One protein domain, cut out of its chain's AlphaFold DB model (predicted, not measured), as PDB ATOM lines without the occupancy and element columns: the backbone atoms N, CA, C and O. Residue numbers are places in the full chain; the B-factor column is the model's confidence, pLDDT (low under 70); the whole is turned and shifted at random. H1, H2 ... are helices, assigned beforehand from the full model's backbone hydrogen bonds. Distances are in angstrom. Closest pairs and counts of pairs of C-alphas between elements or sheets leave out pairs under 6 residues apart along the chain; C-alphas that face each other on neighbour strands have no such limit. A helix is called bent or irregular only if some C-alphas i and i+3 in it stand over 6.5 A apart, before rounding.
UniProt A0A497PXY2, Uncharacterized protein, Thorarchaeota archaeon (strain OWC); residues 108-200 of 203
ATOM      1  N   SER A 108       9.746 -47.678 -11.965       85.50
ATOM      2  CA  SER A 108      10.243 -46.531 -12.738       85.50
ATOM      3  C   SER A 108       9.566 -46.370 -14.111       85.50
ATOM      4  O   SER A 108       9.158 -45.266 -14.468       85.50
ATOM      5  N   SER A 109       9.362 -47.462 -14.855       89.25
ATOM      6  CA  SER A 109       8.662 -47.442 -16.145       89.25
ATOM      7  C   SER A 109       7.188 -47.068 -15.981       89.25
ATOM      8  O   SER A 109       6.664 -46.279 -16.766       89.25
ATOM      9  N   VAL A 110       6.524 -47.560 -14.929       88.44
ATOM     10  CA  VAL A 110       5.125 -47.195 -14.663       88.44
ATOM     11  C   VAL A 110       5.001 -45.728 -14.264       88.44
ATOM     12  O   VAL A 110       4.110 -45.052 -14.772       88.44
ATOM     13  N   ILE A 111       5.907 -45.215 -13.426       91.00
ATOM     14  CA  ILE A 111       5.961 -43.788 -13.073       91.00
ATOM     15  C   ILE A 111       6.105 -42.940 -14.339       91.00
ATOM     16  O   ILE A 111       5.281 -42.060 -14.578       91.00
ATOM     17  N   ALA A 112       7.089 -43.251 -15.187       93.06
ATOM     18  CA  ALA A 112       7.320 -42.524 -16.433       93.06
ATOM     19  C   ALA A 112       6.100 -42.573 -17.365       93.06
ATOM     20  O   ALA A 112       5.724 -41.559 -17.949       93.06
ATOM     21  N   ARG A 113       5.439 -43.733 -17.471       93.31
ATOM     22  CA  ARG A 113       4.226 -43.906 -18.280       93.31
ATOM     23  C   ARG A 113       3.061 -43.066 -17.759       93.31
ATOM     24  O   ARG A 113       2.404 -42.392 -18.542       93.31
ATOM     25  N   VAL A 114       2.809 -43.103 -16.451       93.44
ATOM     26  CA  VAL A 114       1.721 -42.353 -15.806       93.44
ATOM     27  C   VAL A 114       1.950 -40.846 -15.943       93.44
ATOM     28  O   VAL A 114       1.025 -40.128 -16.319       93.44
ATOM     29  N   SER A 115       3.174 -40.375 -15.702       94.44
ATOM     30  CA  SER A 115       3.562 -38.973 -15.904       94.44
ATOM     31  C   SER A 115       3.402 -38.540 -17.356       94.44
ATOM     32  O   SER A 115       2.708 -37.569 -17.628       94.44
ATOM     33  N   ARG A 116       3.925 -39.311 -18.316       95.31
ATOM     34  CA  ARG A 116       3.835 -38.982 -19.748       95.31
ATOM     35  C   ARG A 116       2.400 -38.781 -20.242       95.31
ATOM     36  O   ARG A 116       2.187 -38.002 -21.161       95.31
ATOM     37  N   VAL A 117       1.437 -39.488 -19.654       95.62
ATOM     38  CA  VAL A 117       0.026 -39.426 -20.055       95.62
ATOM     39  C   VAL A 117      -0.731 -38.334 -19.298       95.62
ATOM     40  O   VAL A 117      -1.515 -37.604 -19.894       95.62
ATOM     41  N   LEU A 118      -0.508 -38.202 -17.988       95.62
ATOM     42  CA  LEU A 118      -1.279 -37.283 -17.149       95.62
ATOM     43  C   LEU A 118      -0.659 -35.883 -17.031       95.62
ATOM     44  O   LEU A 118      -1.378 -34.943 -16.711       95.62
ATOM     45  N   ASP A 119       0.645 -35.704 -17.247       95.12
ATOM     46  CA  ASP A 119       1.296 -34.386 -17.165       95.12
ATOM     47  C   ASP A 119       0.839 -33.419 -18.270       95.12
ATOM     48  O   ASP A 119       0.535 -32.277 -17.927       95.12
ATOM     49  N   PRO A 120       0.677 -33.836 -19.545       95.56
ATOM     50  CA  PRO A 120       0.128 -32.953 -20.577       95.56
ATOM     51  C   PRO A 120      -1.280 -32.457 -20.231       95.56
ATOM     52  O   PRO A 120      -1.564 -31.269 -20.317       95.56
ATOM     53  N   ILE A 121      -2.142 -33.345 -19.726       95.38
ATOM     54  CA  ILE A 121      -3.502 -32.988 -19.295       95.38
ATOM     55  C   ILE A 121      -3.455 -32.023 -18.099       95.38
ATOM     56  O   ILE A 121      -4.264 -31.101 -18.000       95.38
ATOM     57  N   ALA A 122      -2.494 -32.212 -17.189       94.88
ATOM     58  CA  ALA A 122      -2.323 -31.344 -16.027       94.88
ATOM     59  C   ALA A 122      -1.905 -29.938 -16.462       94.88
ATOM     60  O   ALA A 122      -2.423 -28.952 -15.945       94.88
ATOM     61  N   HIS A 123      -0.995 -29.861 -17.432       95.38
ATOM     62  CA  HIS A 123      -0.548 -28.606 -18.009       95.38
ATOM     63  C   HIS A 123      -1.713 -27.850 -18.660       95.38
ATOM     64  O   HIS A 123      -1.930 -26.686 -18.331       95.38
ATOM     65  N   GLU A 124      -2.533 -28.517 -19.477       93.56
ATOM     66  CA  GLU A 124      -3.710 -27.897 -20.110       93.56
ATOM     67  C   GLU A 124      -4.754 -27.399 -19.098       93.56
ATOM     68  O   GLU A 124      -5.328 -26.316 -19.240       93.56
ATOM     69  N   LEU A 125      -4.983 -28.154 -18.020       93.19
ATOM     70  CA  LEU A 125      -5.837 -27.704 -16.918       93.19
ATOM     71  C   LEU A 125      -5.261 -26.464 -16.220       93.19
ATOM     72  O   LEU A 125      -6.012 -25.576 -15.807       93.19
ATOM     73  N   GLN A 126      -3.941 -26.378 -16.090       92.56
ATOM     74  CA  GLN A 126      -3.280 -25.260 -15.428       92.56
ATOM     75  C   GLN A 126      -3.304 -23.991 -16.290       92.56
ATOM     76  O   GLN A 126      -3.647 -22.920 -15.784       92.56
ATOM     77  N   THR A 127      -3.040 -24.110 -17.594       90.94
ATOM     78  CA  THR A 127      -3.137 -22.987 -18.542       90.94
ATOM     79  C   THR A 127      -4.582 -22.527 -18.731       90.94
ATOM     80  O   THR A 127      -4.824 -21.339 -18.933       90.94
ATOM     81  N   GLY A 128      -5.557 -23.438 -18.619       86.12
ATOM     82  CA  GLY A 128      -6.979 -23.132 -18.793       86.12
ATOM     83  C   GLY A 128      -7.359 -22.769 -20.224       86.12
ATOM     84  O   GLY A 128      -8.413 -22.172 -20.431       86.12
ATOM     85  N   GLN A 129      -6.493 -23.089 -21.187       84.69
ATOM     86  CA  GLN A 129      -6.713 -22.811 -22.604       84.69
ATOM     87  C   GLN A 129      -7.625 -23.856 -23.252       84.69
ATOM     88  O   GLN A 129      -8.401 -23.519 -24.143       84.69
ATOM     89  N   ALA A 130      -7.570 -25.105 -22.783       87.81
ATOM     90  CA  ALA A 130      -8.402 -26.184 -23.292       87.81
ATOM     91  C   ALA A 130      -9.851 -26.096 -22.776       87.81
ATOM     92  O   ALA A 130     -10.113 -25.890 -21.585       87.81
ATOM     93  N   THR A 131     -10.805 -26.298 -23.684       91.25
ATOM     94  CA  THR A 131     -12.227 -26.457 -23.366       91.25
ATOM     95  C   THR A 131     -12.502 -27.832 -22.745       91.25
ATOM     96  O   THR A 131     -11.680 -28.752 -22.810       91.25
ATOM     97  N   ALA A 132     -13.647 -27.981 -22.070       93.19
ATOM     98  CA  ALA A 132     -13.935 -29.198 -21.309       93.19
ATOM     99  C   ALA A 132     -14.157 -30.444 -22.188       93.19
ATOM    100  O   ALA A 132     -13.900 -31.552 -21.726       93.19
ATOM    101  N   ASP A 133     -14.580 -30.275 -23.437       92.88
ATOM    102  CA  ASP A 133     -14.694 -31.321 -24.458       92.88
ATOM    103  C   ASP A 133     -13.326 -31.849 -24.919       92.88
ATOM    104  O   ASP A 133     -13.134 -33.060 -24.962       92.88
ATOM    105  N   ILE A 134     -12.348 -30.969 -25.149       93.62
ATOM    106  CA  ILE A 134     -10.969 -31.374 -25.484       93.62
ATOM    107  C   ILE A 134     -10.347 -32.149 -24.312       93.62
ATOM    108  O   ILE A 134      -9.754 -33.215 -24.481       93.62
ATOM    109  N   LEU A 135     -10.514 -31.640 -23.087       94.56
ATOM    110  CA  LEU A 135     -10.017 -32.313 -21.883       94.56
ATOM    111  C   LEU A 135     -10.709 -33.655 -21.632       94.56
ATOM    112  O   LEU A 135     -10.090 -34.564 -21.079       94.56
ATOM    113  N   LEU A 136     -11.979 -33.782 -22.023       96.12
ATOM    114  CA  LEU A 136     -12.708 -35.041 -21.961       96.12
ATOM    115  C   LEU A 136     -12.059 -36.078 -22.874       96.12
ATOM    116  O   LEU A 136     -11.754 -37.163 -22.395       96.12
ATOM    117  N   GLU A 137     -11.784 -35.733 -24.132       95.81
ATOM    118  CA  GLU A 137     -11.166 -36.648 -25.100       95.81
ATOM    119  C   GLU A 137      -9.786 -37.133 -24.629       95.81
ATOM    120  O   GLU A 137      -9.491 -38.335 -24.620       95.81
ATOM    121  N   TYR A 138      -8.951 -36.208 -24.147       96.00
ATOM    122  CA  TYR A 138      -7.639 -36.557 -23.603       96.00
ATOM    123  C   TYR A 138      -7.742 -37.456 -22.372       96.00
ATOM    124  O   TYR A 138      -6.958 -38.396 -22.222       96.00
ATOM    125  N   LEU A 139      -8.709 -37.198 -21.489       96.38
ATOM    126  CA  LEU A 139      -8.883 -37.994 -20.281       96.38
ATOM    127  C   LEU A 139      -9.502 -39.373 -20.568       96.38
ATOM    128  O   LEU A 139      -9.139 -40.335 -19.891       96.38
ATOM    129  N   GLU A 140     -10.384 -39.498 -21.565       96.44
ATOM    130  CA  GLU A 140     -10.905 -40.790 -22.040       96.44
ATOM    131  C   GLU A 140      -9.761 -41.653 -22.584       96.44
ATOM    132  O   GLU A 140      -9.575 -42.784 -22.129       96.44
ATOM    133  N   SER A 141      -8.912 -41.069 -23.432       96.25
ATOM    134  CA  SER A 141      -7.717 -41.728 -23.972       96.25
ATOM    135  C   SER A 141      -6.742 -42.150 -22.865       96.25
ATOM    136  O   SER A 141      -6.221 -43.266 -22.848       96.25
ATOM    137  N   ALA A 142      -6.515 -41.273 -21.881       95.56
ATOM    138  CA  ALA A 142      -5.665 -41.576 -20.735       95.56
ATOM    139  C   ALA A 142      -6.225 -42.718 -19.877       95.56
ATOM    140  O   ALA A 142      -5.457 -43.542 -19.372       95.56
ATOM    141  N   LYS A 143      -7.550 -42.774 -19.699       95.00
ATOM    142  CA  LYS A 143      -8.214 -43.842 -18.949       95.00
ATOM    143  C   LYS A 143      -7.994 -45.189 -19.629       95.00
ATOM    144  O   LYS A 143      -7.555 -46.115 -18.952       95.00
ATOM    145  N   GLU A 144      -8.265 -45.279 -20.928       94.44
ATOM    146  CA  GLU A 144      -8.122 -46.515 -21.710       94.44
ATOM    147  C   GLU A 144      -6.681 -47.040 -21.696       94.44
ATOM    148  O   GLU A 144      -6.449 -48.240 -21.595       94.44
ATOM    149  N   TYR A 145      -5.699 -46.137 -21.705       93.88
ATOM    150  CA  TYR A 145      -4.289 -46.517 -21.721       93.88
ATOM    151  C   TYR A 145      -3.696 -46.866 -20.339       93.88
ATOM    152  O   TYR A 145      -2.739 -47.637 -20.244       93.88
ATOM    153  N   LEU A 146      -4.192 -46.267 -19.248       91.06
ATOM    154  CA  LEU A 146      -3.618 -46.449 -17.901       91.06
ATOM    155  C   LEU A 146      -4.355 -47.488 -17.047       91.06
ATOM    156  O   LEU A 146      -3.754 -48.078 -16.131       91.06
ATOM    157  N   ILE A 147      -5.652 -47.663 -17.294       91.75
ATOM    158  CA  ILE A 147      -6.542 -48.506 -16.503       91.75
ATOM    159  C   ILE A 147      -6.805 -49.809 -17.256       91.75
ATOM    160  O   ILE A 147      -7.686 -49.884 -18.103       91.75
ATOM    161  N   ASP A 148      -6.068 -50.846 -16.874       87.94
ATOM    162  CA  ASP A 148      -6.350 -52.230 -17.271       87.94
ATOM    163  C   ASP A 148      -7.423 -52.848 -16.342       87.94
ATOM    164  O   ASP A 148      -7.762 -52.259 -15.309       87.94
ATOM    165  N   ASP A 149      -7.867 -54.083 -16.617       83.88
ATOM    166  CA  ASP A 149      -8.845 -54.853 -15.809       83.88
ATOM    167  C   ASP A 149      -8.367 -55.238 -14.381       83.88
ATOM    168  O   ASP A 149      -8.975 -56.060 -13.686       83.88
ATOM    169  N   ASP A 150      -7.280 -54.634 -13.890       86.50
ATOM    170  CA  ASP A 150      -6.790 -54.819 -12.524       86.50
ATOM    171  C   ASP A 150      -7.764 -54.186 -11.514       86.50
ATOM    172  O   ASP A 150      -7.947 -52.963 -11.440       86.50
ATOM    173  N   ARG A 151      -8.335 -55.030 -10.646       88.12
ATOM    174  CA  ARG A 151      -9.248 -54.622  -9.566       88.12
ATOM    175  C   ARG A 151      -8.674 -53.517  -8.679       88.12
ATOM    176  O   ARG A 151      -9.442 -52.695  -8.175       88.12
ATOM    177  N   ARG A 152      -7.353 -53.457  -8.498       87.12
ATOM    178  CA  ARG A 152      -6.684 -52.422  -7.692       87.12
ATOM    179  C   ARG A 152      -6.861 -51.034  -8.311       87.12
ATOM    180  O   ARG A 152      -7.094 -50.068  -7.587       87.12
ATOM    181  N   LYS A 153      -6.859 -50.939  -9.644       91.44
ATOM    182  CA  LYS A 153      -7.010 -49.679 -10.392       91.44
ATOM    183  C   LYS A 153      -8.463 -49.204 -10.497       91.44
ATOM    184  O   LYS A 153      -8.695 -48.030 -10.781       91.44
ATOM    185  N   MET A 154      -9.451 -50.047 -10.172       91.88
ATOM    186  CA  MET A 154     -10.884 -49.723 -10.295       91.88
ATOM    187  C   MET A 154     -11.332 -48.504  -9.481       91.88
ATOM    188  O   MET A 154     -12.301 -47.838  -9.847       91.88
ATOM    189  N   ARG A 155     -10.657 -48.192  -8.365       92.81
ATOM    190  CA  ARG A 155     -10.958 -46.978  -7.591       92.81
ATOM    191  C   ARG A 155     -10.574 -45.716  -8.361       92.81
ATOM    192  O   ARG A 155     -11.348 -44.764  -8.376       92.81
ATOM    193  N   VAL A 156      -9.403 -45.726  -8.997       95.50
ATOM    194  CA  VAL A 156      -8.932 -44.627  -9.850       95.50
ATOM    195  C   VAL A 156      -9.819 -44.524 -11.088       95.50
ATOM    196  O   VAL A 156     -10.281 -43.434 -11.399       95.50
ATOM    197  N   ALA A 157     -10.161 -45.656 -11.711       95.75
ATOM    198  CA  ALA A 157     -11.073 -45.715 -12.854       95.75
ATOM    199  C   ALA A 157     -12.416 -45.018 -12.573       95.75
ATOM    200  O   ALA A 157     -12.850 -44.169 -13.347       95.75
ATOM    201  N   ARG A 158     -13.036 -45.321 -11.424       96.00
ATOM    202  CA  ARG A 158     -14.294 -44.689 -11.000       96.00
ATOM    203  C   ARG A 158     -14.155 -43.191 -10.757       96.00
ATOM    204  O   ARG A 158     -15.080 -42.448 -11.066       96.00
ATOM    205  N   ASP A 159     -13.045 -42.742 -10.178       96.69
ATOM    206  CA  ASP A 159     -12.846 -41.311  -9.932       96.69
ATOM    207  C   ASP A 159     -12.572 -40.540 -11.232       96.69
ATOM    208  O   ASP A 159     -13.080 -39.431 -11.398       96.69
ATOM    209  N   ILE A 160     -11.865 -41.161 -12.185       96.56
ATOM    210  CA  ILE A 160     -11.735 -40.652 -13.555       96.56
ATOM    211  C   ILE A 160     -13.119 -40.551 -14.206       96.56
ATOM    212  O   ILE A 160     -13.442 -39.508 -14.762       96.56
ATOM    213  N   ASP A 161     -13.985 -41.559 -14.060       97.25
ATOM    214  CA  ASP A 161     -15.353 -41.522 -14.602       97.25
ATOM    215  C   ASP A 161     -16.211 -40.390 -14.032       97.25
ATOM    216  O   ASP A 161     -17.055 -39.831 -14.734       97.25
ATOM    217  N   ILE A 162     -16.007 -40.024 -12.765       97.56
ATOM    218  CA  ILE A 162     -16.676 -38.862 -12.169       97.56
ATOM    219  C   ILE A 162     -16.225 -37.580 -12.873       97.56
ATOM    220  O   ILE A 162     -17.064 -36.743 -13.212       97.56
ATOM    221  N   VAL A 163     -14.921 -37.432 -13.124       97.12
ATOM    222  CA  VAL A 163     -14.382 -36.273 -13.845       97.12
ATOM    223  C   VAL A 163     -14.850 -36.272 -15.302       97.12
ATOM    224  O   VAL A 163     -15.297 -35.237 -15.778       97.12
ATOM    225  N   LEU A 164     -14.868 -37.420 -15.980       97.19
ATOM    226  CA  LEU A 164     -15.395 -37.544 -17.342       97.19
ATOM    227  C   LEU A 164     -16.870 -37.143 -17.430       97.19
ATOM    228  O   LEU A 164     -17.248 -36.383 -18.316       97.19
ATOM    229  N   LYS A 165     -17.708 -37.578 -16.482       97.50
ATOM    230  CA  LYS A 165     -19.113 -37.143 -16.406       97.50
ATOM    231  C   LYS A 165     -19.238 -35.638 -16.191       97.50
ATOM    232  O   LYS A 165     -20.090 -35.012 -16.816       97.50
ATOM    233  N   PHE A 166     -18.402 -35.064 -15.325       96.44
ATOM    234  CA  PHE A 166     -18.360 -33.621 -15.099       96.44
ATOM    235  C   PHE A 166     -17.987 -32.862 -16.379       96.44
ATOM    236  O   PHE A 166     -18.704 -31.942 -16.768       96.44
ATOM    237  N   LEU A 167     -16.919 -33.280 -17.064       95.81
ATOM    238  CA  LEU A 167     -16.476 -32.665 -18.315       95.81
ATOM    239  C   LEU A 167     -17.547 -32.795 -19.407       95.81
ATOM    240  O   LEU A 167     -17.868 -31.818 -20.080       95.81
ATOM    241  N   ARG A 168     -18.208 -33.955 -19.498       95.69
ATOM    242  CA  ARG A 168     -19.303 -34.196 -20.450       95.69
ATOM    243  C   ARG A 168     -20.505 -33.295 -20.190       95.69
ATOM    244  O   ARG A 168     -21.079 -32.754 -21.127       95.69
ATOM    245  N   ALA A 169     -20.872 -33.107 -18.923       95.00
ATOM    246  CA  ALA A 169     -21.941 -32.190 -18.535       95.00
ATOM    247  C   ALA A 169     -21.583 -30.719 -18.815       95.00
ATOM    248  O   ALA A 169     -22.471 -29.877 -18.958       95.00
ATOM    249  N   ARG A 170     -20.285 -30.400 -18.886       92.94
ATOM    250  CA  ARG A 170     -19.785 -29.058 -19.185       92.94
ATOM    251  C   ARG A 170     -19.779 -28.753 -20.687       92.94
ATOM    252  O   ARG A 170     -20.078 -27.616 -21.060       92.94
ATOM    253  N   GLY A 171     -19.497 -29.752 -21.524       90.62
ATOM    254  CA  GLY A 171     -19.469 -29.630 -22.983       90.62
ATOM    255  C   GLY A 171     -18.379 -28.666 -23.450       90.62
ATOM    256  O   GLY A 171     -17.244 -28.749 -23.004       90.62
ATOM    257  N   THR A 172     -18.729 -27.699 -24.294       89.94
ATOM    258  CA  THR A 172     -17.783 -26.702 -24.833       89.94
ATOM    259  C   THR A 172     -17.488 -25.543 -23.875       89.94
ATOM    260  O   THR A 172     -16.714 -24.641 -24.189       89.94
ATOM    261  N   ARG A 173     -18.118 -25.512 -22.692       88.25
ATOM    262  CA  ARG A 173     -17.913 -24.421 -21.731       88.25
ATOM    263  C   ARG A 173     -16.541 -24.537 -21.072       88.25
ATOM    264  O   ARG A 173     -16.104 -25.624 -20.703       88.25
ATOM    265  N   GLY A 174     -15.921 -23.386 -20.815       87.75
ATOM    266  CA  GLY A 174     -14.711 -23.309 -20.001       87.75
ATOM    267  C   GLY A 174     -14.917 -23.864 -18.584       87.75
ATOM    268  O   GLY A 174     -16.025 -23.818 -18.018       87.75
ATOM    269  N   ILE A 175     -13.826 -24.379 -18.021       92.81
ATOM    270  CA  ILE A 175     -13.751 -24.905 -16.656       92.81
ATOM    271  C   ILE A 175     -13.287 -23.782 -15.727       92.81
ATOM    272  O   ILE A 175     -12.294 -23.102 -15.999       92.81
ATOM    273  N   ARG A 176     -14.000 -23.568 -14.618       93.44
ATOM    274  CA  ARG A 176     -13.641 -22.515 -13.655       93.44
ATOM    275  C   ARG A 176     -12.307 -22.834 -12.967       93.44
ATOM    276  O   ARG A 176     -12.003 -24.012 -12.796       93.44
ATOM    277  N   PRO A 177     -11.519 -21.835 -12.533       94.12
ATOM    278  CA  PRO A 177     -10.241 -22.064 -11.844       94.12
ATOM    279  C   PRO A 177     -10.341 -23.065 -10.680       94.12
ATOM    280  O   PRO A 177      -9.653 -24.079 -10.683       94.12
ATOM    281  N   GLU A 178     -11.291 -22.874  -9.766       94.56
ATOM    282  CA  GLU A 178     -11.539 -23.785  -8.637       94.56
ATOM    283  C   GLU A 178     -11.902 -25.225  -9.052       94.56
ATOM    284  O   GLU A 178     -11.541 -26.190  -8.369       94.56
ATOM    285  N   GLU A 179     -12.607 -25.399 -10.173       94.81
ATOM    286  CA  GLU A 179     -12.920 -26.720 -10.729       94.81
ATOM    287  C   GLU A 179     -11.654 -27.366 -11.317       94.81
ATOM    288  O   GLU A 179     -11.397 -28.546 -11.064       94.81
ATOM    289  N   ARG A 180     -10.826 -26.585 -12.028       95.12
ATOM    290  CA  ARG A 180      -9.527 -27.028 -12.567       95.12
ATOM    291  C   ARG A 180      -8.607 -27.493 -11.442       95.12
ATOM    292  O   ARG A 180      -8.086 -28.605 -11.506       95.12
ATOM    293  N   ASP A 181      -8.509 -26.727 -10.360       95.50
ATOM    294  CA  ASP A 181      -7.720 -27.090  -9.179       95.50
ATOM    295  C   ASP A 181      -8.208 -28.384  -8.517       95.50
ATOM    296  O   ASP A 181      -7.407 -29.198  -8.043       95.50
ATOM    297  N   ASN A 182      -9.524 -28.610  -8.477       96.88
ATOM    298  CA  ASN A 182     -10.082 -29.853  -7.949       96.88
ATOM    299  C   ASN A 182      -9.663 -31.056  -8.802       96.88
ATOM    300  O   ASN A 182      -9.219 -32.074  -8.259       96.88
ATOM    301  N   ILE A 183      -9.760 -30.922 -10.128       96.19
ATOM    302  CA  ILE A 183      -9.359 -31.963 -11.078       96.19
ATOM    303  C   ILE A 183      -7.853 -32.226 -10.972       96.19
ATOM    304  O   ILE A 183      -7.455 -33.381 -10.845       96.19
ATOM    305  N   LEU A 184      -7.018 -31.187 -10.888       96.56
ATOM    306  CA  LEU A 184      -5.571 -31.324 -10.688       96.56
ATOM    307  C   LEU A 184      -5.230 -32.070  -9.388       96.56
ATOM    308  O   LEU A 184      -4.422 -33.003  -9.384       96.56
ATOM    309  N   LYS A 185      -5.902 -31.739  -8.278       97.25
ATOM    310  CA  LYS A 185      -5.753 -32.465  -7.003       97.25
ATOM    311  C   LYS A 185      -6.186 -33.928  -7.113       97.25
ATOM    312  O   LYS A 185      -5.623 -34.788  -6.432       97.25
ATOM    313  N   ARG A 186      -7.207 -34.244  -7.912       97.19
ATOM    314  CA  ARG A 186      -7.613 -35.634  -8.193       97.19
ATOM    315  C   ARG A 186      -6.562 -36.349  -9.036       97.19
ATOM    316  O   ARG A 186      -6.108 -37.409  -8.622       97.19
ATOM    317  N   MET A 187      -6.077 -35.732 -10.109       96.31
ATOM    318  CA  MET A 187      -5.012 -36.283 -10.949       96.31
ATOM    319  C   MET A 187      -3.745 -36.611 -10.169       96.31
ATOM    320  O   MET A 187      -3.205 -37.703 -10.324       96.31
ATOM    321  N   ASN A 188      -3.297 -35.729  -9.275       96.12
ATOM    322  CA  ASN A 188      -2.130 -36.016  -8.438       96.12
ATOM    323  C   ASN A 188      -2.363 -37.215  -7.503       96.12
ATOM    324  O   ASN A 188      -1.462 -38.030  -7.306       96.12
ATOM    325  N   ARG A 189      -3.589 -37.390  -6.990       96.19
ATOM    326  CA  ARG A 189      -3.967 -38.594  -6.232       96.19
ATOM    327  C   ARG A 189      -3.976 -39.841  -7.115       96.19
ATOM    328  O   ARG A 189      -3.495 -40.883  -6.683       96.19
ATOM    329  N   TRP A 190      -4.478 -39.751  -8.347       96.31
ATOM    330  CA  TRP A 190      -4.452 -40.865  -9.299       96.31
ATOM    331  C   TRP A 190      -3.025 -41.290  -9.616       96.31
ATOM    332  O   TRP A 190      -2.733 -42.478  -9.536       96.31
ATOM    333  N   LYS A 191      -2.123 -40.335  -9.882       94.81
ATOM    334  CA  LYS A 191      -0.693 -40.603 -10.096       94.81
ATOM    335  C   LYS A 191      -0.105 -41.394  -8.932       94.81
ATOM    336  O   LYS A 191       0.449 -42.467  -9.143       94.81
ATOM    337  N   ALA A 192      -0.301 -40.911  -7.703       93.94
ATOM    338  CA  ALA A 192       0.195 -41.584  -6.505       93.94
ATOM    339  C   ALA A 192      -0.361 -43.012  -6.363       93.94
ATOM    340  O   ALA A 192       0.394 -43.942  -6.091       93.94
ATOM    341  N   HIS A 193      -1.663 -43.210  -6.592       93.62
ATOM    342  CA  HIS A 193      -2.284 -44.532  -6.506       93.62
ATOM    343  C   HIS A 193      -1.807 -45.488  -7.604       93.62
ATOM    344  O   HIS A 193      -1.469 -46.629  -7.303       93.62
ATOM    345  N   LEU A 194      -1.730 -45.032  -8.856       91.94
ATOM    346  CA  LEU A 194      -1.271 -45.849  -9.982       91.94
ATOM    347  C   LEU A 194       0.187 -46.286  -9.807       91.94
ATOM    348  O   LEU A 194       0.519 -47.434 -10.099       91.94
ATOM    349  N   VAL A 195       1.035 -45.408  -9.267       91.62
ATOM    350  CA  VAL A 195       2.418 -45.740  -8.906       91.62
ATOM    351  C   VAL A 195       2.463 -46.714  -7.728       91.62
ATOM    352  O   VAL A 195       3.200 -47.696  -7.775       91.62
ATOM    353  N   ALA A 196       1.643 -46.505  -6.693       89.56
ATOM    354  CA  ALA A 196       1.583 -47.408  -5.545       89.56
ATOM    355  C   ALA A 196       1.167 -48.834  -5.943       89.56
ATOM    356  O   ALA A 196       1.735 -49.797  -5.434       89.56
ATOM    357  N   TYR A 197       0.229 -48.989  -6.884       88.06
ATOM    358  CA  TYR A 197      -0.177 -50.308  -7.382       88.06
ATOM    359  C   TYR A 197       0.923 -51.026  -8.168       88.06
ATOM    360  O   TYR A 197       0.953 -52.253  -8.164       88.06
ATOM    361  N   ALA A 198       1.826 -50.283  -8.810       84.00
ATOM    362  CA  ALA A 198       2.985 -50.856  -9.488       84.00
ATOM    363  C   ALA A 198       4.072 -51.319  -8.510       84.00
ATOM    364  O   ALA A 198       4.782 -52.279  -8.789       84.00
ATOM    365  N   SER A 199       4.199 -50.642  -7.368       78.94
ATOM    366  CA  SER A 199       5.164 -50.993  -6.320       78.94
ATOM    367  C   SER A 199       4.660 -52.083  -5.369       78.94
ATOM    368  O   SER A 199       5.461 -52.687  -4.660       78.94
ATOM    369  N   ALA A 200       3.348 -52.329  -5.324       75.38
ATOM    370  CA  ALA A 200       2.752 -53.338  -4.459       75.38
ATOM    371  C   ALA A 200       2.742 -54.723  -5.141       75.38
ATOM    372  O   ALA A 200       2.227 -54.840  -6.261       75.38
TER     373      ALA A 200
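AT A GLANCE: This is residues 108 to 200 of the 203 residues of an uncharacterized protein of Thorarchaeota archaeon (strain OWC) (UniProt A0A497PXY2). Four helices stand side by side in an up-and-down bundle, each running against the one before it, with H1, H2, H3 and H4 following one another round the bundle and H4 coming back beside H1. The ring is loosest between H3 and H4, where a part of H3 alone, residues 156 to 163, touches H4. The printed part has 93 residues, 75 of them in four named helices, H1, H2, H3 and H4 in order along the chain, with no named strand, and its class is all helix. The whole is compact, with a radius of gyration of the C-alphas of 12.8 A, and elongated in outline, spanning 39 by 21 by 20 A.

HOW THE PARTS SIT: H1, residues 108 to 127, has a kink of 34 degrees near residue 118; it is neither bent nor irregular, but only just: C-alphas 117 and 120 are 6.5 A apart. H1 forms a helical hairpin with H2, residues 132 to 146: they touch, closest at the C-alphas of Val 117 and Ala 142, 6.1 A apart, at a shallow tilt of 4 degrees, opposite ways. H2 and H3, residues 154 to 170, form the next hairpin, closest at the C-alphas of Ala 132 and Leu 167, 5.2 A apart, at a shallow tilt of 17 degrees. H3 and H4, residues 177 to 199, form the third, at a shallow tilt of 21 degrees; H3 touches with residues 156 to 163 alone, and the closest C-alphas, of Val 156 and Trp 190, are 5.9 A apart. H4 touches H1 at a shallow tilt of 2 degrees, opposite ways, with the C-alphas of Leu 125 and Arg 180 closest at 5.7 A. H1 and H3 are apart; H2 and H4 are only just apart, closest 8.3 A. Each O i to N i+4 pair is within hydrogen-bond range in H2, H3 and H4, and 14 of 16 are in H1.

IN THESE COORDINATES: H1 begins at C-alpha 108, (10.243, -46.531, -12.738), and measures 27.7 A from first to last C-alpha. H2 measures 20.4 A and H3 24.2 A. H4, the longest with 23 residues, measures 33.2 A and ends at C-alpha 199, (5.164, -50.993, -6.320).

THE WHOLE: The C-alphas farthest apart, those of Arg 173 and Ala 200, are 39.5 A apart. The link from H1 to H2 is tight; those from H2 to H3 and H3 to H4 are short. The printed part has no cut, its mean pLDDT is 93.0, and no printed residue is under 70.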